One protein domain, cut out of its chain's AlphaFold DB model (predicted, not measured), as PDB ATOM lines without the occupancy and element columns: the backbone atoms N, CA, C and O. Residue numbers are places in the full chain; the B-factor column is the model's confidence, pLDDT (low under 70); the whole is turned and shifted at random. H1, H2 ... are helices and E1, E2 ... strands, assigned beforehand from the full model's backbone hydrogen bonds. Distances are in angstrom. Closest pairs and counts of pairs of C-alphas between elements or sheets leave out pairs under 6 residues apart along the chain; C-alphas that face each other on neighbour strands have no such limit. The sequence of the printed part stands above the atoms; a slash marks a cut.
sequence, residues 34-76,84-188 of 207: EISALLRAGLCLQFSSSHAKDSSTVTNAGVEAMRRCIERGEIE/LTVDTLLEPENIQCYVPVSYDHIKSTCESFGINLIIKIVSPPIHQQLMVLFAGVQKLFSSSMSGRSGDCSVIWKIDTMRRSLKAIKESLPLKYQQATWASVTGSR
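This is residues 34 to 76 and 84 to 188 of the 207 residues of an uncharacterized protein of Aliivibrio wodanis (UniProt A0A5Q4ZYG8). Two small pairs of parallel strands, E1 with E4 and E2 with E3, make a thin layer in the middle, with the helices H2 and H3 side by side along one side of it and the long helix H5 on the other, over E2 and E3. H1 packs on H2 near one end of this body, H6 sits at the corner after H5, and at the opposite end H4 and the link of residues 136 to 148 draw the outline out, with residues 143 to 148 standing free. The printed part has 148 residues, with six named helices and four named strands in the order H1 E1 H2 E2 H3 E3 H4 H5 H6 E4; the sheets are E1 beside E4 and E2 beside E3, both parallel, and the class is mostly helix. It is only just compact, close to loose, with a radius of gyration of the C-alphas of 17.4 A, and it is elongated, with spans of 56 by 33 by 28 A.

H1, residues 34 to 40, begins at C-alpha 34 at (15.732, -45.721, 11.429). E1 is residues 44 to 48, 13.4 A long, and H2 is residues 53 to 71, 27.1 A long. After the cut come E2, residues 84 to 86, and H3, residues 93 to 112, 29.7 A from first to last C-alpha. E3, residues 117 to 122, is the longest strand at 15.7 A, and H4 is residues 130 to 135. H5, residues 149 to 171, is the longest helix at 33.3 A, with C-alpha 149 at (35.211, -30.140, -10.750). H6 is residues 174 to 177, and E4, residues 181 to 184, ends at C-alpha 184 at (21.277, -37.026, 6.942).

E1 and E4 are parallel neighbours at 30 degrees, with N 184 and O 46 2.8 A apart and N 46 and O 182 2.9 A apart, within hydrogen-bond range. E2 and E3 are parallel neighbours at 8 degrees, with N 122 and O 85 at 2.8 A. The closest C-alphas of E1 and E2 are those of Ser 48 and Leu 84, 5.2 A apart. E2, H3 and E3 form a strand-helix-strand unit, two parallel neighbour strands with a helix between, and its crossover is right-handed. The closest C-alphas of H3 and E3 are those of Cys 110 and Leu 117, 6.5 A apart. For H2 and E1 they are those of Phe 47 and Thr 59, at 6.2 A. H2 and H3 are close but not clearly touching, with Val 63 and Cys 110 closest at 7.2 A between C-alphas, and run the same way at a shallow tilt of 10 degrees. H1 touches residues 61 to 69 of H2, with the C-alphas of Ser 36 and Ala 65 closest at 5.2 A; the two run the same way at a steep tilt of 37 degrees, only just past shallow. The closest C-alphas of H5 and E2 are those of Val 86 and Lys 157, 6.1 A apart. H5 and H6 only just touch, and only at the corner, with 3 pairs of C-alphas within 8 A, the closest those of Lys 169 and Gln 177 at 5.3 A. H4 touches no helix and is apart from H5. Every O i to N i+4 pair is within hydrogen-bond range in H1, H2 and H4, against 14 of 16 in H3 and 16 of 19 in H5; H6 is too short for such a pair.

The two C-alphas farthest apart are those of Arg 72 and Val 137, at 56.4 A. Residues 77 to 83 are not printed, and C-alphas 76 and 84 are 21.5 A apart across the cut. Of the links that are printed whole, that from H4 to H5 is long, with 13 residues. The mean pLDDT of the printed part is 86.4, and residues 136 to 153 are under 70.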
ATOM      1  N   GLU A  34      14.282 -45.941  11.346       96.44
ATOM      2  CA  GLU A  34      15.732 -45.721  11.429       96.44
ATOM      3  C   GLU A  34      16.061 -44.319  11.957       96.44
ATOM      4  O   GLU A  34      16.862 -44.165  12.884       96.44
ATOM      5  N   ILE A  35      15.402 -43.285  11.425       97.38
ATOM      6  CA  ILE A  35      15.573 -41.909  11.904       97.38
ATOM      7  C   ILE A  35      15.098 -41.781  13.361       97.38
ATOM      8  O   ILE A  35      15.774 -41.158  14.184       97.38
ATOM      9  N   SER A  36      13.975 -42.410  13.707       97.56
ATOM     10  CA  SER A  36      13.425 -42.423  15.069       97.56
ATOM     11  C   SER A  36      14.375 -43.106  16.059       97.56
ATOM     12  O   SER A  36      14.528 -42.661  17.197       97.56
ATOM     13  N   ALA A  37      15.078 -44.164  15.646       97.38
ATOM     14  CA  ALA A  37      16.112 -44.806  16.455       97.38
ATOM     15  C   ALA A  37      17.290 -43.858  16.747       97.38
ATOM     16  O   ALA A  37      17.749 -43.795  17.888       97.38
ATOM     17  N   LEU A  38      17.732 -43.067  15.761       96.88
ATOM     18  CA  LEU A  38      18.769 -42.044  15.972       96.88
ATOM     19  C   LEU A  38      18.308 -40.958  16.953       96.88
ATOM     20  O   LEU A  38      19.071 -40.553  17.832       96.88
ATOM     21  N   LEU A  39      17.054 -40.512  16.838       96.50
ATOM     22  CA  LEU A  39      16.465 -39.540  17.762       96.50
ATOM     23  C   LEU A  39      16.400 -40.095  19.193       96.50
ATOM     24  O   LEU A  39      16.850 -39.430  20.128       96.50
ATOM     25  N   ARG A  40      15.927 -41.332  19.380       96.12
ATOM     26  CA  ARG A  40      15.893 -41.994  20.699       96.12
ATOM     27  C   ARG A  40      17.280 -42.200  21.303       96.12
ATOM     28  O   ARG A  40      17.435 -42.098  22.515       96.12
ATOM     29  N   ALA A  41      18.299 -42.411  20.472       95.81
ATOM     30  CA  ALA A  41      19.694 -42.475  20.910       95.81
ATOM     31  C   ALA A  41      20.272 -41.110  21.352       95.81
ATOM     32  O   ALA A  41      21.422 -41.042  21.785       95.81
ATOM     33  N   GLY A  42      19.497 -40.023  21.265       93.75
ATOM     34  CA  GLY A  42      19.882 -38.691  21.740       93.75
ATOM     35  C   GLY A  42      20.608 -37.834  20.703       93.75
ATOM     36  O   GLY A  42      21.182 -36.805  21.062       93.75
ATOM     37  N   LEU A  43      20.607 -38.231  19.425       96.62
ATOM     38  CA  LEU A  43      21.265 -37.457  18.377       96.62
ATOM     39  C   LEU A  43      20.413 -36.252  17.959       96.62
ATOM     40  O   LEU A  43      19.189 -36.329  17.846       96.62
ATOM     41  N   CYS A  44      21.094 -35.147  17.661       96.25
ATOM     42  CA  CYS A  44      20.520 -34.024  16.927       96.25
ATOM     43  C   CYS A  44      20.703 -34.256  15.423       96.25
ATOM     44  O   CYS A  44      21.777 -34.675  14.975       96.25
ATOM     45  N   LEU A  45      19.671 -33.974  14.633       96.50
ATOM     46  CA  LEU A  45      19.671 -34.281  13.206       96.50
ATOM     47  C   LEU A  45      19.749 -33.014  12.359       96.50
ATOM     48  O   LEU A  45      19.029 -32.040  12.586       96.50
ATOM     49  N   GLN A  46      20.616 -33.059  11.350       96.25
ATOM     50  CA  GLN A  46      20.676 -32.065  10.291       96.25
ATOM     51  C   GLN A  46      20.396 -32.720   8.940       96.25
ATOM     52  O   GLN A  46      21.128 -33.606   8.514       96.25
ATOM     53  N   PHE A  47      19.379 -32.239   8.237       95.25
ATOM     54  CA  PHE A  47      19.019 -32.681   6.896       95.25
ATOM     55  C   PHE A  47      19.581 -31.715   5.861       95.25
ATOM     56  O   PHE A  47      19.390 -30.498   5.947       95.25
ATOM     57  N   SER A  48      20.303 -32.258   4.883       91.94
ATOM     58  CA  SER A  48      20.785 -31.487   3.735       91.94
ATOM     59  C   SER A  48      19.765 -31.594   2.605       91.94
ATOM     60  O   SER A  48      19.619 -32.665   2.014       91.94
ATOM     61  N   SER A  49      19.067 -30.498   2.298       90.12
ATOM     62  CA  SER A  49      18.028 -30.471   1.264       90.12
ATOM     63  C   SER A  49      18.464 -29.683   0.036       90.12
ATOM     64  O   SER A  49      18.746 -28.491   0.129       90.12
ATOM     65  N   SER A  50      18.470 -30.335  -1.127       85.38
ATOM     66  CA  SER A  50      18.574 -29.670  -2.432       85.38
ATOM     67  C   SER A  50      17.217 -29.559  -3.129       85.38
ATOM     68  O   SER A  50      17.173 -29.244  -4.314       85.38
ATOM     69  N   HIS A  51      16.122 -29.900  -2.436       82.88
ATOM     70  CA  HIS A  51      14.757 -29.955  -2.980       82.88
ATOM     71  C   HIS A  51      14.573 -30.878  -4.193       82.88
ATOM     72  O   HIS A  51      13.543 -30.852  -4.863       82.88
ATOM     73  N   ALA A  52      15.547 -31.754  -4.444       83.75
ATOM     74  CA  ALA A  52      15.392 -32.863  -5.365       83.75
ATOM     75  C   ALA A  52      14.614 -33.993  -4.680       83.75
ATOM     76  O   ALA A  52      14.587 -34.087  -3.451       83.75
ATOM     77  N   LYS A  53      14.045 -34.894  -5.488       85.94
ATOM     78  CA  LYS A  53      13.245 -36.046  -5.039       85.94
ATOM     79  C   LYS A  53      13.826 -36.728  -3.796       85.94
ATOM     80  O   LYS A  53      13.126 -36.881  -2.804       85.94
ATOM     81  N   ASP A  54      15.103 -37.100  -3.844       88.00
ATOM     82  CA  ASP A  54      15.742 -37.877  -2.781       88.00
ATOM     83  C   ASP A  54      15.857 -37.109  -1.466       88.00
ATOM     84  O   ASP A  54      15.462 -37.604  -0.412       88.00
ATOM     85  N   SER A  55      16.366 -35.878  -1.521       88.69
ATOM     86  CA  SER A  55      16.518 -35.060  -0.323       88.69
ATOM     87  C   SER A  55      15.173 -34.660   0.278       88.69
ATOM     88  O   SER A  55      15.056 -34.587   1.499       88.69
ATOM     89  N   SER A  56      14.150 -34.450  -0.556       90.88
ATOM     90  CA  SER A  56      12.795 -34.138  -0.096       90.88
ATOM     91  C   SER A  56      12.151 -35.337   0.601       90.88
ATOM     92  O   SER A  56      11.581 -35.175   1.675       90.88
ATOM     93  N   THR A  57      12.302 -36.553   0.060       91.69
ATOM     94  CA  THR A  57      11.805 -37.776   0.713       91.69
ATOM     95  C   THR A  57      12.428 -37.970   2.093       91.69
ATOM     96  O   THR A  57      11.709 -38.199   3.062       91.69
ATOM     97  N   VAL A  58      13.751 -37.831   2.200       93.81
ATOM     98  CA  VAL A  58      14.456 -38.014   3.476       93.81
ATOM     99  C   VAL A  58      14.126 -36.899   4.473       93.81
ATOM    100  O   VAL A  58      13.954 -37.174   5.656       93.81
ATOM    101  N   THR A  59      13.956 -35.659   4.006       94.56
ATOM    102  CA  THR A  59      13.521 -34.537   4.855       94.56
ATOM    103  C   THR A  59      12.114 -34.770   5.410       94.56
ATOM    104  O   THR A  59      11.901 -34.605   6.609       94.56
ATOM    105  N   ASN A  60      11.172 -35.222   4.577       94.56
ATOM    106  CA  ASN A  60       9.808 -35.529   5.012       94.56
ATOM    107  C   ASN A  60       9.780 -36.677   6.028       94.56
ATOM    108  O   ASN A  60       9.096 -36.573   7.043       94.56
ATOM    109  N   ALA A  61      10.561 -37.737   5.793       95.94
ATOM    110  CA  ALA A  61      10.718 -38.826   6.757       95.94
ATOM    111  C   ALA A  61      11.312 -38.327   8.087       95.94
ATOM    112  O   ALA A  61      10.891 -38.766   9.151       95.94
ATOM    113  N   GLY A  62      12.242 -37.368   8.035       96.56
ATOM    114  CA  GLY A  62      12.813 -36.717   9.212       96.56
ATOM    115  C   GLY A  62      11.803 -35.927  10.038       96.56
ATOM    116  O   GLY A  62      11.751 -36.084  11.257       96.56
ATOM    117  N   VAL A  63      10.981 -35.108   9.377       96.81
ATOM    118  CA  VAL A  63       9.897 -34.352  10.027       96.81
ATOM    119  C   VAL A  63       8.884 -35.306  10.662       96.81
ATOM    120  O   VAL A  63       8.496 -35.114  11.812       96.81
ATOM    121  N   GLU A  64       8.503 -36.365   9.948       97.25
ATOM    122  CA  GLU A  64       7.541 -37.355  10.432       97.25
ATOM    123  C   GLU A  64       8.082 -38.174  11.614       97.25
ATOM    124  O   GLU A  64       7.373 -38.372  12.601       97.25
ATOM    125  N   ALA A  65       9.347 -38.599  11.565       97.56
ATOM    126  CA  ALA A  65      10.011 -39.264  12.685       97.56
ATOM    127  C   ALA A  65      10.048 -38.363  13.928       97.56
ATOM    128  O   ALA A  65       9.681 -38.792  15.022       97.56
ATOM    129  N   MET A  66      10.419 -37.089  13.752       97.50
ATOM    130  CA  MET A  66      10.440 -36.105  14.833       97.50
ATOM    131  C   MET A  66       9.053 -35.934  15.463       97.50
ATOM    132  O   MET A  66       8.927 -36.009  16.685       97.50
ATOM    133  N   ARG A  67       8.010 -35.775  14.635       97.69
ATOM    134  CA  ARG A  67       6.612 -35.683  15.077       97.69
ATOM    135  C   ARG A  67       6.218 -36.895  15.922       97.69
ATOM    136  O   ARG A  67       5.768 -36.730  17.053       97.69
ATOM    137  N   ARG A  68       6.429 -38.113  15.405       97.81
ATOM    138  CA  ARG A  68       6.057 -39.363  16.091       97.81
ATOM    139  C   ARG A  68       6.796 -39.535  17.419       97.81
ATOM    140  O   ARG A  68       6.175 -39.931  18.402       97.81
ATOM    141  N   CYS A  69       8.093 -39.236  17.471       97.56
ATOM    142  CA  CYS A  69       8.868 -39.342  18.709       97.56
ATOM    143  C   CYS A  69       8.413 -38.324  19.767       97.56
ATOM    144  O   CYS A  69       8.347 -38.674  20.945       97.56
ATOM    145  N   ILE A  70       8.066 -37.094  19.369       97.31
ATOM    146  CA  ILE A  70       7.512 -36.084  20.287       97.31
ATOM    147  C   ILE A  70       6.143 -36.533  20.811       97.31
ATOM    148  O   ILE A  70       5.923 -36.530  22.020       97.31
ATOM    149  N   GLU A  71       5.241 -36.976  19.932       96.75
ATOM    150  CA  GLU A  71       3.894 -37.434  20.312       96.75
ATOM    151  C   GLU A  71       3.919 -38.630  21.270       96.75
ATOM    152  O   GLU A  71       3.082 -38.732  22.165       96.75
ATOM    153  N   ARG A  72       4.897 -39.527  21.109       96.88
ATOM    154  CA  ARG A  72       5.112 -40.675  22.002       96.88
ATOM    155  C   ARG A  72       5.827 -40.306  23.307       96.88
ATOM    156  O   ARG A  72       5.967 -41.166  24.172       96.88
ATOM    157  N   GLY A  73       6.289 -39.063  23.459       96.19
ATOM    158  CA  GLY A  73       7.071 -38.618  24.615       96.19
ATOM    159  C   GLY A  73       8.473 -39.234  24.687       96.19
ATOM    160  O   GLY A  73       9.065 -39.290  25.761       96.19
ATOM    161  N   GLU A  74       9.003 -39.722  23.564       96.38
ATOM    162  CA  GLU A  74      10.330 -40.347  23.487       96.38
ATOM    163  C   GLU A  74      11.461 -39.307  23.445       96.38
ATOM    164  O   GLU A  74      12.593 -39.605  23.828       96.38
ATOM    165  N   ILE A  75      11.164 -38.095  22.967       96.25
ATOM    166  CA  ILE A  75      12.102 -36.970  22.881       96.25
ATOM    167  C   ILE A  75      11.438 -35.669  23.334       96.25
ATOM    168  O   ILE A  75      10.218 -35.524  23.275       96.25
ATOM    169  N   GLU A  76      12.251 -34.702  23.750       95.12
ATOM    170  CA  GLU A  76      11.773 -33.380  24.138       95.12
ATOM    171  C   GLU A  76      11.410 -32.500  22.918       95.12
ATOM    172  O   GLU A  76      12.171 -32.480  21.943       95.12
ATOM    173  N   LEU A  84      19.021 -27.615   6.143       94.56
ATOM    174  CA  LEU A  84      19.916 -26.704   5.443       94.56
ATOM    175  C   LEU A  84      19.863 -26.931   3.942       94.56
ATOM    176  O   LEU A  84      20.051 -28.051   3.461       94.56
ATOM    177  N   THR A  85      19.698 -25.835   3.212       92.75
ATOM    178  CA  THR A  85      19.805 -25.792   1.756       92.75
ATOM    179  C   THR A  85      20.930 -24.859   1.377       92.75
ATOM    180  O   THR A  85      20.988 -23.728   1.850       92.75
ATOM    181  N   VAL A  86      21.836 -25.334   0.526       90.38
ATOM    182  CA  VAL A  86      22.871 -24.476  -0.040       90.38
ATOM    183  C   VAL A  86      22.391 -23.962  -1.384       90.38
ATOM    184  O   VAL A  86      22.263 -24.746  -2.320       90.38
ATOM    185  N   ASP A  87      22.181 -22.657  -1.480       89.25
ATOM    186  CA  ASP A  87      21.975 -21.974  -2.747       89.25
ATOM    187  C   ASP A  87      23.332 -21.534  -3.299       89.25
ATOM    188  O   ASP A  87      23.992 -20.633  -2.776       89.25
ATOM    189  N   THR A  88      23.765 -22.206  -4.363       84.81
ATOM    190  CA  THR A  88      25.024 -21.892  -5.049       84.81
ATOM    191  C   THR A  88      24.955 -20.602  -5.869       84.81
ATOM    192  O   THR A  88      25.981 -20.178  -6.401       84.81
ATOM    193  N   LEU A  89      23.773 -19.977  -5.955       85.12
ATOM    194  CA  LEU A  89      23.427 -18.846  -6.818       85.12
ATOM    195  C   LEU A  89      23.510 -19.178  -8.314       85.12
ATOM    196  O   LEU A  89      23.515 -18.281  -9.152       85.12
ATOM    197  N   LEU A  90      23.570 -20.474  -8.639       84.81
ATOM    198  CA  LEU A  90      23.607 -21.034  -9.994       84.81
ATOM    199  C   LEU A  90      22.497 -22.053 -10.237       84.81
ATOM    200  O   LEU A  90      22.511 -22.764 -11.243       84.81
ATOM    201  N   GLU A  91      21.561 -22.154  -9.298       82.50
ATOM    202  CA  GLU A  91      20.384 -22.989  -9.464       82.50
ATOM    203  C   GLU A  91      19.496 -22.419 -10.580       82.50
ATOM    204  O   GLU A  91      19.435 -21.199 -10.765       82.50
ATOM    205  N   PRO A  92      18.801 -23.279 -11.336       85.06
ATOM    206  CA  PRO A  92      17.876 -22.814 -12.354       85.06
ATOM    207  C   PRO A  92      16.703 -22.058 -11.708       85.06
ATOM    208  O   PRO A  92      16.311 -22.337 -10.572       85.06
ATOM    209  N   GLU A  93      16.126 -21.108 -12.446       85.44
ATOM    210  CA  GLU A  93      15.092 -20.178 -11.958       85.44
ATOM    211  C   GLU A  93      13.908 -20.893 -11.286       85.44
ATOM    212  O   GLU A  93      13.410 -20.468 -10.246       85.44
ATOM    213  N   ASN A  94      13.497 -22.045 -11.821       85.31
ATOM    214  CA  ASN A  94      12.415 -22.840 -11.247       85.31
ATOM    215  C   ASN A  94      12.720 -23.326  -9.819       85.31
ATOM    216  O   ASN A  94      11.815 -23.379  -8.991       85.31
ATOM    217  N   ILE A  95      13.976 -23.662  -9.515       85.88
ATOM    218  CA  ILE A  95      14.398 -24.053  -8.166       85.88
ATOM    219  C   ILE A  95      14.471 -22.822  -7.263       85.88
ATOM    220  O   ILE A  95      13.972 -22.874  -6.141       85.88
ATOM    221  N   GLN A  96      15.000 -21.703  -7.762       85.88
ATOM    222  CA  GLN A  96      15.062 -20.447  -7.004       85.88
ATOM    223  C   GLN A  96      13.672 -19.971  -6.553       85.88
ATOM    224  O   GLN A  96      13.519 -19.517  -5.423       85.88
ATOM    225  N   CYS A  97      12.647 -20.143  -7.392       86.75
ATOM    226  CA  CYS A  97      11.260 -19.823  -7.043       86.75
ATOM    227  C   CYS A  97      10.602 -20.880  -6.135       86.75
ATOM    228  O   CYS A  97       9.793 -20.538  -5.274       86.75
ATOM    229  N   TYR A  98      10.925 -22.165  -6.314       89.38
ATOM    230  CA  TYR A  98      10.290 -23.262  -5.575       89.38
ATOM    231  C   TYR A  98      10.768 -23.381  -4.123       89.38
ATOM    232  O   TYR A  98       9.963 -23.636  -3.224       89.38
ATOM    233  N   VAL A  99      12.072 -23.218  -3.880       90.00
ATOM    234  CA  VAL A  99      12.683 -23.464  -2.564       90.00
ATOM    235  C   VAL A  99      12.069 -22.593  -1.456       90.00
ATOM    236  O   VAL A  99      11.684 -23.168  -0.436       90.00
ATOM    237  N   PRO A 100      11.888 -21.264  -1.628       89.56
ATOM    238  CA  PRO A 100      11.254 -20.424  -0.610       89.56
ATOM    239  C   PRO A 100       9.823 -20.865  -0.273       89.56
ATOM    240  O   PRO A 100       9.484 -21.012   0.898       89.56
ATOM    241  N   VAL A 101       9.011 -21.184  -1.288       91.25
ATOM    242  CA  VAL A 101       7.627 -21.653  -1.091       91.25
ATOM    243  C   VAL A 101       7.602 -22.984  -0.336       91.25
ATOM    244  O   VAL A 101       6.831 -23.174   0.604       91.25
ATOM    245  N   SER A 102       8.485 -23.915  -0.708       90.56
ATOM    246  CA  SER A 102       8.624 -25.192  -0.006       90.56
ATOM    247  C   SER A 102       9.055 -25.002   1.450       90.56
ATOM    248  O   SER A 102       8.624 -25.771   2.306       90.56
ATOM    249  N   TYR A 103       9.906 -24.017   1.736       91.94
ATOM    250  CA  TYR A 103      10.356 -23.697   3.090       91.94
ATOM    251  C   TYR A 103       9.211 -23.209   3.971       91.94
ATOM    252  O   TYR A 103       9.067 -23.700   5.090       91.94
ATOM    253  N   ASP A 104       8.375 -22.309   3.456       93.00
ATOM    254  CA  ASP A 104       7.215 -21.801   4.190       93.00
ATOM    255  C   ASP A 104       6.237 -22.931   4.535       93.00
ATOM    256  O   ASP A 104       5.757 -23.024   5.667       93.00
ATOM    257  N   HIS A 105       6.017 -23.862   3.601       93.19
ATOM    258  CA  HIS A 105       5.189 -25.044   3.847       93.19
ATOM    259  C   HIS A 105       5.783 -25.967   4.918       93.19
ATOM    260  O   HIS A 105       5.065 -26.402   5.822       93.19
ATOM    261  N   ILE A 106       7.087 -26.261   4.850       94.19
ATOM    262  CA  ILE A 106       7.765 -27.100   5.852       94.19
ATOM    263  C   ILE A 106       7.698 -26.436   7.227       94.19
ATOM    264  O   ILE A 106       7.406 -27.107   8.216       94.19
ATOM    265  N   LYS A 107       7.932 -25.123   7.289       95.50
ATOM    266  CA  LYS A 107       7.883 -24.349   8.527       95.50
ATOM    267  C   LYS A 107       6.494 -24.384   9.153       95.50
ATOM    268  O   LYS A 107       6.382 -24.796  10.300       95.50
ATOM    269  N   SER A 108       5.452 -24.058   8.388       95.88
ATOM    270  CA  SER A 108       4.066 -24.112   8.865       95.88
ATOM    271  C   SER A 108       3.673 -25.519   9.331       95.88
ATOM    272  O   SER A 108       3.051 -25.680  10.380       95.88
ATOM    273  N   THR A 109       4.105 -26.551   8.601       94.81
ATOM    274  CA  THR A 109       3.867 -27.950   8.982       94.81
ATOM    275  C   THR A 109       4.556 -28.289  10.307       94.81
ATOM    276  O   THR A 109       3.919 -28.814  11.217       94.81
ATOM    277  N   CYS A 110       5.836 -27.946  10.464       95.81
ATOM    278  CA  CYS A 110       6.583 -28.212  11.696       95.81
ATOM    279  C   CYS A 110       6.029 -27.430  12.894       95.81
ATOM    280  O   CYS A 110       5.929 -27.989  13.985       95.81
ATOM    281  N   GLU A 111       5.621 -26.175  12.690       96.00
ATOM    282  CA  GLU A 111       4.948 -25.359  13.706       96.00
ATOM    283  C   GLU A 111       3.640 -26.012  14.166       96.00
ATOM    284  O   GLU A 111       3.397 -26.100  15.369       96.00
ATOM    285  N   SER A 112       2.838 -26.554  13.240       95.94
ATOM    286  CA  SER A 112       1.598 -27.269  13.583       95.94
ATOM    287  C   SER A 112       1.831 -28.530  14.425       95.94
ATOM    288  O   SER A 112       0.965 -28.917  15.207       95.94
ATOM    289  N   PHE A 113       3.014 -29.138  14.309       95.12
ATOM    290  CA  PHE A 113       3.431 -30.312  15.081       95.12
ATOM    291  C   PHE A 113       4.217 -29.968  16.354       95.12
ATOM    292  O   PHE A 113       4.629 -30.874  17.072       95.12
ATOM    293  N   GLY A 114       4.459 -28.683  16.638       95.38
ATOM    294  CA  GLY A 114       5.275 -28.260  17.781       95.38
ATOM    295  C   GLY A 114       6.755 -28.648  17.668       95.38
ATOM    296  O   GLY A 114       7.435 -28.779  18.682       95.38
ATOM    297  N   ILE A 115       7.264 -28.850  16.448       97.06
ATOM    298  CA  ILE A 115       8.667 -29.194  16.200       97.06
ATOM    299  C   ILE A 115       9.520 -27.921  16.236       97.06
ATOM    300  O   ILE A 115       9.259 -26.969  15.498       97.06
ATOM    301  N   ASN A 116      10.603 -27.930  17.022       96.50
ATOM    302  CA  ASN A 116      11.616 -26.873  16.996       96.50
ATOM    303  C   ASN A 116      12.462 -26.938  15.709       96.50
ATOM    304  O   ASN A 116      13.558 -27.508  15.674       96.50
ATOM    305  N   LEU A 117      11.930 -26.369  14.626       97.19
ATOM    306  CA  LEU A 117      12.578 -26.338  13.321       97.19
ATOM    307  C   LEU A 117      13.541 -25.150  13.188       97.19
ATOM    308  O   LEU A 117      13.156 -23.989  13.322       97.19
ATOM    309  N   ILE A 118      14.774 -25.438  12.771       96.62
ATOM    310  CA  ILE A 118      15.733 -24.445  12.281       96.62
ATOM    311  C   ILE A 118      15.988 -24.722  10.809       96.62
ATOM    312  O   ILE A 118      16.699 -25.656  10.446       96.62
ATOM    313  N   ILE A 119      15.430 -23.875   9.954       94.94
ATOM    314  CA  ILE A 119      15.538 -24.008   8.508       94.94
ATOM    315  C   ILE A 119      16.289 -22.806   7.924       94.94
ATOM    316  O   ILE A 119      15.968 -21.660   8.248       94.94
ATOM    317  N   LYS A 120      17.339 -23.040   7.122       94.00
ATOM    318  CA  LYS A 120      18.123 -21.960   6.493       94.00
ATOM    319  C   LYS A 120      18.555 -22.288   5.066       94.00
ATOM    320  O   LYS A 120      19.159 -23.330   4.812       94.00
ATOM    321  N   ILE A 121      18.342 -21.312   4.183       92.31
ATOM    322  CA  ILE A 121      18.997 -21.227   2.877       92.31
ATOM    323  C   ILE A 121      20.306 -20.473   3.086       92.31
ATOM    324  O   ILE A 121      20.320 -19.390   3.675       92.31
ATOM    325  N   VAL A 122      21.413 -21.063   2.656       92.06
ATOM    326  CA  VAL A 122      22.749 -20.503   2.845       92.06
ATOM    327  C   VAL A 122      23.467 -20.430   1.514       92.06
ATOM    328  O   VAL A 122      23.393 -21.353   0.711       92.06
ATOM    329  N   SER A 123      24.193 -19.343   1.289       89.56
ATOM    330  CA  SER A 123      24.931 -19.129   0.048       89.56
ATOM    331  C   SER A 123      26.419 -18.958   0.332       89.56
ATOM    332  O   SER A 123      26.792 -18.533   1.434       89.56
ATOM    333  N   PRO A 124      27.294 -19.254  -0.645       86.38
ATOM    334  CA  PRO A 124      28.702 -18.923  -0.536       86.38
ATOM    335  C   PRO A 124      28.890 -17.424  -0.243       86.38
ATOM    336  O   PRO A 124      28.157 -16.583  -0.782       86.38
ATOM    337  N   PRO A 125      29.877 -17.054   0.594       85.56
ATOM    338  CA  PRO A 125      30.195 -15.654   0.846       85.56
ATOM    339  C   PRO A 125      30.581 -14.956  -0.462       85.56
ATOM    340  O   PRO A 125      31.141 -15.587  -1.352       85.56
ATOM    341  N   ILE A 126      30.336 -13.646  -0.558       85.31
ATOM    342  CA  ILE A 126      30.477 -12.856  -1.800       85.31
ATOM    343  C   ILE A 126      31.807 -13.110  -2.526       85.31
ATOM    344  O   ILE A 126      31.813 -13.373  -3.722       85.31
ATOM    345  N   HIS A 127      32.931 -13.127  -1.802       81.94
ATOM    346  CA  HIS A 127      34.263 -13.364  -2.378       81.94
ATOM    347  C   HIS A 127      34.462 -14.767  -2.984       81.94
ATOM    348  O   HIS A 127      35.436 -14.991  -3.694       81.94
ATOM    349  N   GLN A 128      33.564 -15.711  -2.698       79.81
ATOM    350  CA  GLN A 128      33.542 -17.063  -3.258       79.81
ATOM    351  C   GLN A 128      32.431 -17.246  -4.299       79.81
ATOM    352  O   GLN A 128      32.297 -18.345  -4.823       79.81
ATOM    353  N   GLN A 129      31.621 -16.232  -4.610       82.88
ATOM    354  CA  GLN A 129      30.541 -16.360  -5.596       82.88
ATOM    355  C   GLN A 129      31.079 -16.353  -7.031       82.88
ATOM    356  O   GLN A 129      32.107 -15.734  -7.314       82.88
ATOM    357  N   LEU A 130      30.345 -17.005  -7.946       76.50
ATOM    358  CA  LEU A 130      30.726 -17.182  -9.355       76.50
ATOM    359  C   LEU A 130      31.240 -15.884  -9.986       76.50
ATOM    360  O   LEU A 130      32.363 -15.843 -10.480       76.50
ATOM    361  N   MET A 131      30.426 -14.829  -9.957       76.50
ATOM    362  CA  MET A 131      30.739 -13.587 -10.667       76.50
ATOM    363  C   MET A 131      31.967 -12.878 -10.098       76.50
ATOM    364  O   MET A 131      32.711 -12.264 -10.853       76.50
ATOM    365  N   VAL A 132      32.217 -12.998  -8.792       80.19
ATOM    366  CA  VAL A 132      33.374 -12.374  -8.140       80.19
ATOM    367  C   VAL A 132      34.658 -13.131  -8.469       80.19
ATOM    368  O   VAL A 132      35.662 -12.510  -8.811       80.19
ATOM    369  N   LEU A 133      34.616 -14.466  -8.448       75.06
ATOM    370  CA  LEU A 133      35.741 -15.301  -8.878       75.06
ATOM    371  C   LEU A 133      36.045 -15.104 -10.372       75.06
ATOM    372  O   LEU A 133      37.207 -14.984 -10.761       75.06
ATOM    373  N   PHE A 134      34.996 -15.007 -11.197       72.12
ATOM    374  CA  PHE A 134      35.101 -14.771 -12.635       72.12
ATOM    375  C   PHE A 134      35.696 -13.393 -12.950       72.12
ATOM    376  O   PHE A 134      36.708 -13.302 -13.642       72.12
ATOM    377  N   ALA A 135      35.104 -12.319 -12.416       75.88
ATOM    378  CA  ALA A 135      35.532 -10.946 -12.686       75.88
ATOM    379  C   ALA A 135      36.885 -10.604 -12.041       75.88
ATOM    380  O   ALA A 135      37.648  -9.816 -12.591       75.88
ATOM    381  N   GLY A 136      37.204 -11.206 -10.891       68.94
ATOM    382  CA  GLY A 136      38.458 -10.980 -10.173       68.94
ATOM    383  C   GLY A 136      39.663 -11.749 -10.721       68.94
ATOM    384  O   GLY A 136      40.738 -11.662 -10.131       68.94
ATOM    385  N   VAL A 137      39.504 -12.543 -11.792       62.78
ATOM    386  CA  VAL A 137      40.542 -13.449 -12.343       62.78
ATOM    387  C   VAL A 137      41.093 -14.418 -11.273       62.78
ATOM    388  O   VAL A 137      42.149 -15.035 -11.418       62.78
ATOM    389  N   GLN A 138      40.363 -14.595 -10.169       58.00
ATOM    390  CA  GLN A 138      40.741 -15.486  -9.083       58.00
ATOM    391  C   GLN A 138      40.182 -16.869  -9.396       58.00
ATOM    392  O   GLN A 138      39.039 -17.164  -9.082       58.00
ATOM    393  N   LYS A 139      41.004 -17.708 -10.044       53.47
ATOM    394  CA  LYS A 139      40.696 -19.104 -10.419       53.47
ATOM    395  C   LYS A 139      39.309 -19.274 -11.060       53.47
ATOM    396  O   LYS A 139      38.325 -19.608 -10.407       53.47
ATOM    397  N   LEU A 140      39.275 -19.150 -12.383       51.72
ATOM    398  CA  LEU A 140      38.135 -19.589 -13.181       51.72
ATOM    399  C   LEU A 140      37.933 -21.107 -13.108       51.72
ATOM    400  O   LEU A 140      38.873 -21.888 -12.952       51.72
ATOM    401  N   PHE A 141      36.664 -21.471 -13.251       51.06
ATOM    402  CA  PHE A 141      36.087 -22.803 -13.188       51.06
ATOM    403  C   PHE A 141      36.908 -23.876 -13.852       51.06
ATOM    404  O   PHE A 141      37.426 -23.741 -14.963       51.06
ATOM    405  N   SER A 142      36.826 -25.034 -13.221       48.34
ATOM    406  CA  SER A 142      36.911 -26.242 -13.982       48.34
ATOM    407  C   SER A 142      35.731 -26.411 -14.931       48.34
ATOM    408  O   SER A 142      34.657 -26.831 -14.501       48.34
ATOM    409  N   SER A 143      35.926 -26.167 -16.224       47.28
ATOM    410  CA  SER A 143      35.067 -26.799 -17.227       47.28
ATOM    411  C   SER A 143      35.305 -28.316 -17.210       47.28
ATOM    412  O   SER A 143      36.333 -28.782 -16.695       47.28
ATOM    413  N   SER A 144      34.399 -29.101 -17.798       46.03
ATOM    414  CA  SER A 144      34.604 -30.543 -18.024       46.03
ATOM    415  C   SER A 144      35.936 -30.863 -18.732       46.03
ATOM    416  O   SER A 144      36.442 -31.971 -18.588       46.03
ATOM    417  N   MET A 145      36.558 -29.886 -19.411       41.59
ATOM    418  CA  MET A 145      37.885 -30.006 -20.033       41.59
ATOM    419  C   MET A 145      39.078 -29.854 -19.069       41.59
ATOM    420  O   MET A 145      40.195 -30.205 -19.429       41.59
ATOM    421  N   SER A 146      38.889 -29.328 -17.859       49.56
ATOM    422  CA  SER A 146      39.999 -28.970 -16.948       49.56
ATOM    423  C   SER A 146      40.277 -29.986 -15.826       49.56
ATOM    424  O   SER A 146      41.280 -29.871 -15.124       49.56
ATOM    425  N   GLY A 147      39.357 -30.930 -15.588       47.88
ATOM    426  CA  GLY A 147      39.472 -31.939 -14.531       47.88
ATOM    427  C   GLY A 147      39.396 -31.444 -13.072       47.88
ATOM    428  O   GLY A 147      39.672 -32.243 -12.183       47.88
ATOM    429  N   ARG A 148      39.034 -30.178 -12.782       51.78
ATOM    430  CA  ARG A 148      39.022 -29.614 -11.397       51.78
ATOM    431  C   ARG A 148      37.628 -29.463 -10.748       51.78
ATOM    432  O   ARG A 148      37.473 -28.683  -9.814       51.78
ATOM    433  N   SER A 149      36.621 -30.219 -11.208       51.47
ATOM    434  CA  SER A 149      35.211 -30.140 -10.750       51.47
ATOM    435  C   SER A 149      34.999 -30.390  -9.248       51.47
ATOM    436  O   SER A 149      33.963 -30.012  -8.695       51.47
ATOM    437  N   GLY A 150      35.991 -30.979  -8.573       53.38
ATOM    438  CA  GLY A 150      35.987 -31.192  -7.127       53.38
ATOM    439  C   GLY A 150      36.040 -29.900  -6.303       53.38
ATOM    440  O   GLY A 150      35.314 -29.797  -5.317       53.38
ATOM    441  N   ASP A 151      36.818 -28.894  -6.719       59.72
ATOM    442  CA  ASP A 151      37.100 -27.713  -5.880       59.72
ATOM    443  C   ASP A 151      35.848 -26.841  -5.665       59.72
ATOM    444  O   ASP A 151      35.574 -26.404  -4.548       59.72
ATOM    445  N   CYS A 152      35.032 -26.637  -6.706       65.38
ATOM    446  CA  CYS A 152      33.818 -25.813  -6.608       65.38
ATOM    447  C   CYS A 152      32.746 -26.477  -5.732       65.38
ATOM    448  O   CYS A 152      32.069 -25.806  -4.960       65.38
ATOM    449  N   SER A 153      32.616 -27.806  -5.807       69.19
ATOM    450  CA  SER A 153      31.650 -28.549  -4.988       69.19
ATOM    451  C   SER A 153      32.012 -28.496  -3.501       69.19
ATOM    452  O   SER A 153      31.130 -28.335  -2.658       69.19
ATOM    453  N   VAL A 154      33.306 -28.587  -3.174       73.62
ATOM    454  CA  VAL A 154      33.788 -28.481  -1.791       73.62
ATOM    455  C   VAL A 154      33.530 -27.080  -1.242       73.62
ATOM    456  O   VAL A 154      32.849 -26.950  -0.227       73.62
ATOM    457  N   ILE A 155      33.995 -26.045  -1.943       72.00
ATOM    458  CA  ILE A 155      33.891 -24.660  -1.467       72.00
ATOM    459  C   ILE A 155      32.424 -24.239  -1.372       72.00
ATOM    460  O   ILE A 155      31.978 -23.750  -0.335       72.00
ATOM    461  N   TRP A 156      31.652 -24.442  -2.440       79.75
ATOM    462  CA  TRP A 156      30.300 -23.899  -2.503       79.75
ATOM    463  C   TRP A 156      29.298 -24.703  -1.701       79.75
ATOM    464  O   TRP A 156      28.472 -24.086  -1.041       79.75
ATOM    465  N   LYS A 157      29.367 -26.041  -1.715       79.50
ATOM    466  CA  LYS A 157      28.374 -26.892  -1.044       79.50
ATOM    467  C   LYS A 157      28.832 -27.337   0.339       79.50
ATOM    468  O   LYS A 157      28.114 -27.134   1.312       79.50
ATOM    469  N   ILE A 158      30.023 -27.921   0.453       82.31
ATOM    470  CA  ILE A 158      30.457 -28.565   1.701       82.31
ATOM    471  C   ILE A 158      30.877 -27.529   2.753       82.31
ATOM    472  O   ILE A 158      30.410 -27.586   3.891       82.31
ATOM    473  N   ASP A 159      31.729 -26.570   2.396       85.38
ATOM    474  CA  ASP A 159      32.269 -25.607   3.361       85.38
ATOM    475  C   ASP A 159      31.219 -24.586   3.806       85.38
ATOM    476  O   ASP A 159      31.132 -24.270   4.999       85.38
ATOM    477  N   THR A 160      30.362 -24.133   2.885       86.75
ATOM    478  CA  THR A 160      29.191 -23.301   3.206       86.75
ATOM    479  C   THR A 160      28.263 -24.010   4.193       86.75
ATOM    480  O   THR A 160      27.855 -23.417   5.197       86.75
ATOM    481  N   MET A 161      27.983 -25.299   3.965       87.75
ATOM    482  CA  MET A 161      27.157 -26.114   4.857       87.75
ATOM    483  C   MET A 161      27.787 -26.243   6.248       87.75
ATOM    484  O   MET A 161      27.141 -25.956   7.256       87.75
ATOM    485  N   ARG A 162      29.072 -26.615   6.318       89.44
ATOM    486  CA  ARG A 162      29.805 -26.788   7.584       89.44
ATOM    487  C   ARG A 162      29.843 -25.508   8.408       89.44
ATOM    488  O   ARG A 162      29.596 -25.552   9.613       89.44
ATOM    489  N   ARG A 163      30.128 -24.371   7.767       91.50
ATOM    490  CA  ARG A 163      30.161 -23.058   8.427       91.50
ATOM    491  C   ARG A 163      28.797 -22.699   9.005       91.50
ATOM    492  O   ARG A 163      28.710 -22.273  10.153       91.50
ATOM    493  N   SER A 164      27.746 -22.914   8.224       92.62
ATOM    494  CA  SER A 164      26.376 -22.595   8.621       92.62
ATOM    495  C   SER A 164      25.892 -23.482   9.762       92.62
ATOM    496  O   SER A 164      25.330 -22.984  10.734       92.62
ATOM    497  N   LEU A 165      26.176 -24.785   9.692       93.00
ATOM    498  CA  LEU A 165      25.851 -25.723  10.760       93.00
ATOM    499  C   LEU A 165      26.609 -25.391  12.051       93.00
ATOM    500  O   LEU A 165      26.018 -25.436  13.124       93.00
ATOM    501  N   LYS A 166      27.892 -25.017  11.961       94.06
ATOM    502  CA  LYS A 166      28.665 -24.564  13.125       94.06
ATOM    503  C   LYS A 166      28.016 -23.341  13.782       94.06
ATOM    504  O   LYS A 166      27.781 -23.372  14.984       94.06
ATOM    505  N   ALA A 167      27.647 -22.330  12.996       94.50
ATOM    506  CA  ALA A 167      26.980 -21.133  13.510       94.50
ATOM    507  C   ALA A 167      25.613 -21.442  14.154       94.50
ATOM    508  O   ALA A 167      25.263 -20.864  15.179       94.50
ATOM    509  N   ILE A 168      24.842 -22.379  13.585       94.81
ATOM    510  CA  ILE A 168      23.573 -22.832  14.179       94.81
ATOM    511  C   ILE A 168      23.821 -23.523  15.517       94.81
ATOM    512  O   ILE A 168      23.148 -23.205  16.495       94.81
ATOM    513  N   LYS A 169      24.805 -24.426  15.581       94.19
ATOM    514  CA  LYS A 169      25.175 -25.097  16.830       94.19
ATOM    515  C   LYS A 169      25.534 -24.076  17.900       94.19
ATOM    516  O   LYS A 169      24.944 -24.115  18.965       94.19
ATOM    517  N   GLU A 170      26.404 -23.120  17.592       95.00
ATOM    518  CA  GLU A 170      26.825 -22.068  18.531       95.00
ATOM    519  C   GLU A 170      25.658 -21.212  19.059       95.00
ATOM    520  O   GLU A 170      25.723 -20.734  20.188       95.00
ATOM    521  N   SER A 171      24.570 -21.060  18.293       94.56
ATOM    522  CA  SER A 171      23.364 -20.343  18.741       94.56
ATOM    523  C   SER A 171      22.404 -21.156  19.620       94.56
ATOM    524  O   SER A 171      21.474 -20.589  20.190       94.56
ATOM    525  N   LEU A 172      22.590 -22.473  19.724       95.56
ATOM    526  CA  LEU A 172      21.700 -23.356  20.479       95.56
ATOM    527  C   LEU A 172      22.081 -23.425  21.968       95.56
ATOM    528  O   LEU A 172      23.223 -23.148  22.322       95.56
ATOM    529  N   PRO A 173      21.172 -23.853  22.863       95.31
ATOM    530  CA  PRO A 173      21.508 -24.169  24.250       95.31
ATOM    531  C   PRO A 173      22.682 -25.154  24.380       95.31
ATOM    532  O   PRO A 173      22.822 -26.071  23.567       95.31
ATOM    533  N   LEU A 174      23.475 -25.028  25.454       94.31
ATOM    534  CA  LEU A 174      24.703 -25.812  25.672       94.31
ATOM    535  C   LEU A 174      24.488 -27.334  25.546       94.31
ATOM    536  O   LEU A 174      25.330 -28.026  24.974       94.31
ATOM    537  N   LYS A 175      23.327 -27.841  25.991       94.25
ATOM    538  CA  LYS A 175      22.962 -29.263  25.863       94.25
ATOM    539  C   LYS A 175      22.980 -29.767  24.413       94.25
ATOM    540  O   LYS A 175      23.400 -30.889  24.166       94.25
ATOM    541  N   TYR A 176      22.588 -28.934  23.446       94.38
ATOM    542  CA  TYR A 176      22.564 -29.288  22.021       94.38
ATOM    543  C   TYR A 176      23.869 -28.956  21.300       94.38
ATOM    544  O   TYR A 176      24.196 -29.586  20.293       94.38
ATOM    545  N   GLN A 177      24.649 -28.010  21.826       93.31
ATOM    546  CA  GLN A 177      26.011 -27.756  21.350       93.31
ATOM    547  C   GLN A 177      26.912 -28.978  21.547       93.31
ATOM    548  O   GLN A 177      27.690 -29.321  20.659       93.31
ATOM    549  N   GLN A 178      26.783 -29.627  22.707       91.94
ATOM    550  CA  GLN A 178      27.593 -30.777  23.119       91.94
ATOM    551  C   GLN A 178      27.010 -32.128  22.679       91.94
ATOM    552  O   GLN A 178      27.680 -33.150  22.811       91.94
ATOM    553  N   ALA A 179      25.780 -32.147  22.157       92.69
ATOM    554  CA  ALA A 179      25.148 -33.360  21.656       92.69
ATOM    555  C   ALA A 179      25.882 -33.923  20.429       92.69
ATOM    556  O   ALA A 179      26.538 -33.201  19.673       92.69
ATOM    557  N   THR A 180      25.714 -35.220  20.183       95.12
ATOM    558  CA  THR A 180      26.158 -35.843  18.934       95.12
ATOM    559  C   THR A 180      25.219 -35.436  17.803       95.12
ATOM    560  O   THR A 180      23.997 -35.496  17.942       95.12
ATOM    561  N   TRP A 181      25.787 -35.035  16.667       94.88
ATOM    562  CA  TRP A 181      25.020 -34.630  15.489       94.88
ATOM    563  C   TRP A 181      25.213 -35.609  14.340       94.88
ATOM    564  O   TRP A 181      26.353 -35.917  13.990       94.88
ATOM    565  N   ALA A 182      24.116 -36.005  13.699       94.31
ATOM    566  CA  ALA A 182      24.140 -36.726  12.430       94.31
ATOM    567  C   ALA A 182      23.697 -35.809  11.285       94.31
ATOM    568  O   ALA A 182      22.709 -35.082  11.399       94.31
ATOM    569  N   SER A 183      24.440 -35.854  10.176       92.44
ATOM    570  CA  SER A 183      24.023 -35.244   8.913       92.44
ATOM    571  C   SER A 183      23.362 -36.315   8.057       92.44
ATOM    572  O   SER A 183      23.985 -37.329   7.743       92.44
ATOM    573  N   VAL A 184      22.100 -36.098   7.711       92.25
ATOM    574  CA  VAL A 184      21.277 -37.026   6.942       92.25
ATOM    575  C   VAL A 184      21.150 -36.499   5.513       92.25
ATOM    576  O   VAL A 184      20.833 -35.325   5.283       92.25
ATOM    577  N   THR A 185      21.430 -37.363   4.536       89.81
ATOM    578  CA  THR A 185      21.430 -37.024   3.107       89.81
ATOM    579  C   THR A 185      20.640 -38.050   2.295       89.81
ATOM    580  O   THR A 185      20.518 -39.209   2.677       89.81
ATOM    581  N   GLY A 186      20.121 -37.636   1.136       83.50
ATOM    582  CA  GLY A 186      19.402 -38.512   0.198       83.50
ATOM    583  C   GLY A 186      20.302 -39.369  -0.703       83.50
ATOM    584  O   GLY A 186      19.906 -39.710  -1.814       83.50
ATOM    585  N   SER A 187      21.540 -39.662  -0.301       83.44
ATOM    586  CA  SER A 187      22.482 -40.407  -1.145       83.44
ATOM    587  C   SER A 187      22.118 -41.895  -1.212       83.44
ATOM    588  O   SER A 187      21.911 -42.537  -0.189       83.44
ATOM    589  N   ARG A 188      22.077 -42.461  -2.425       78.69
ATOM    590  CA  ARG A 188      21.763 -43.880  -2.671       78.69
ATOM    591  C   ARG A 188      23.029 -44.660  -3.030       78.69
ATOM    592  O   ARG A 188      23.850 -44.168  -3.802       78.69
TER     593      ARG A 188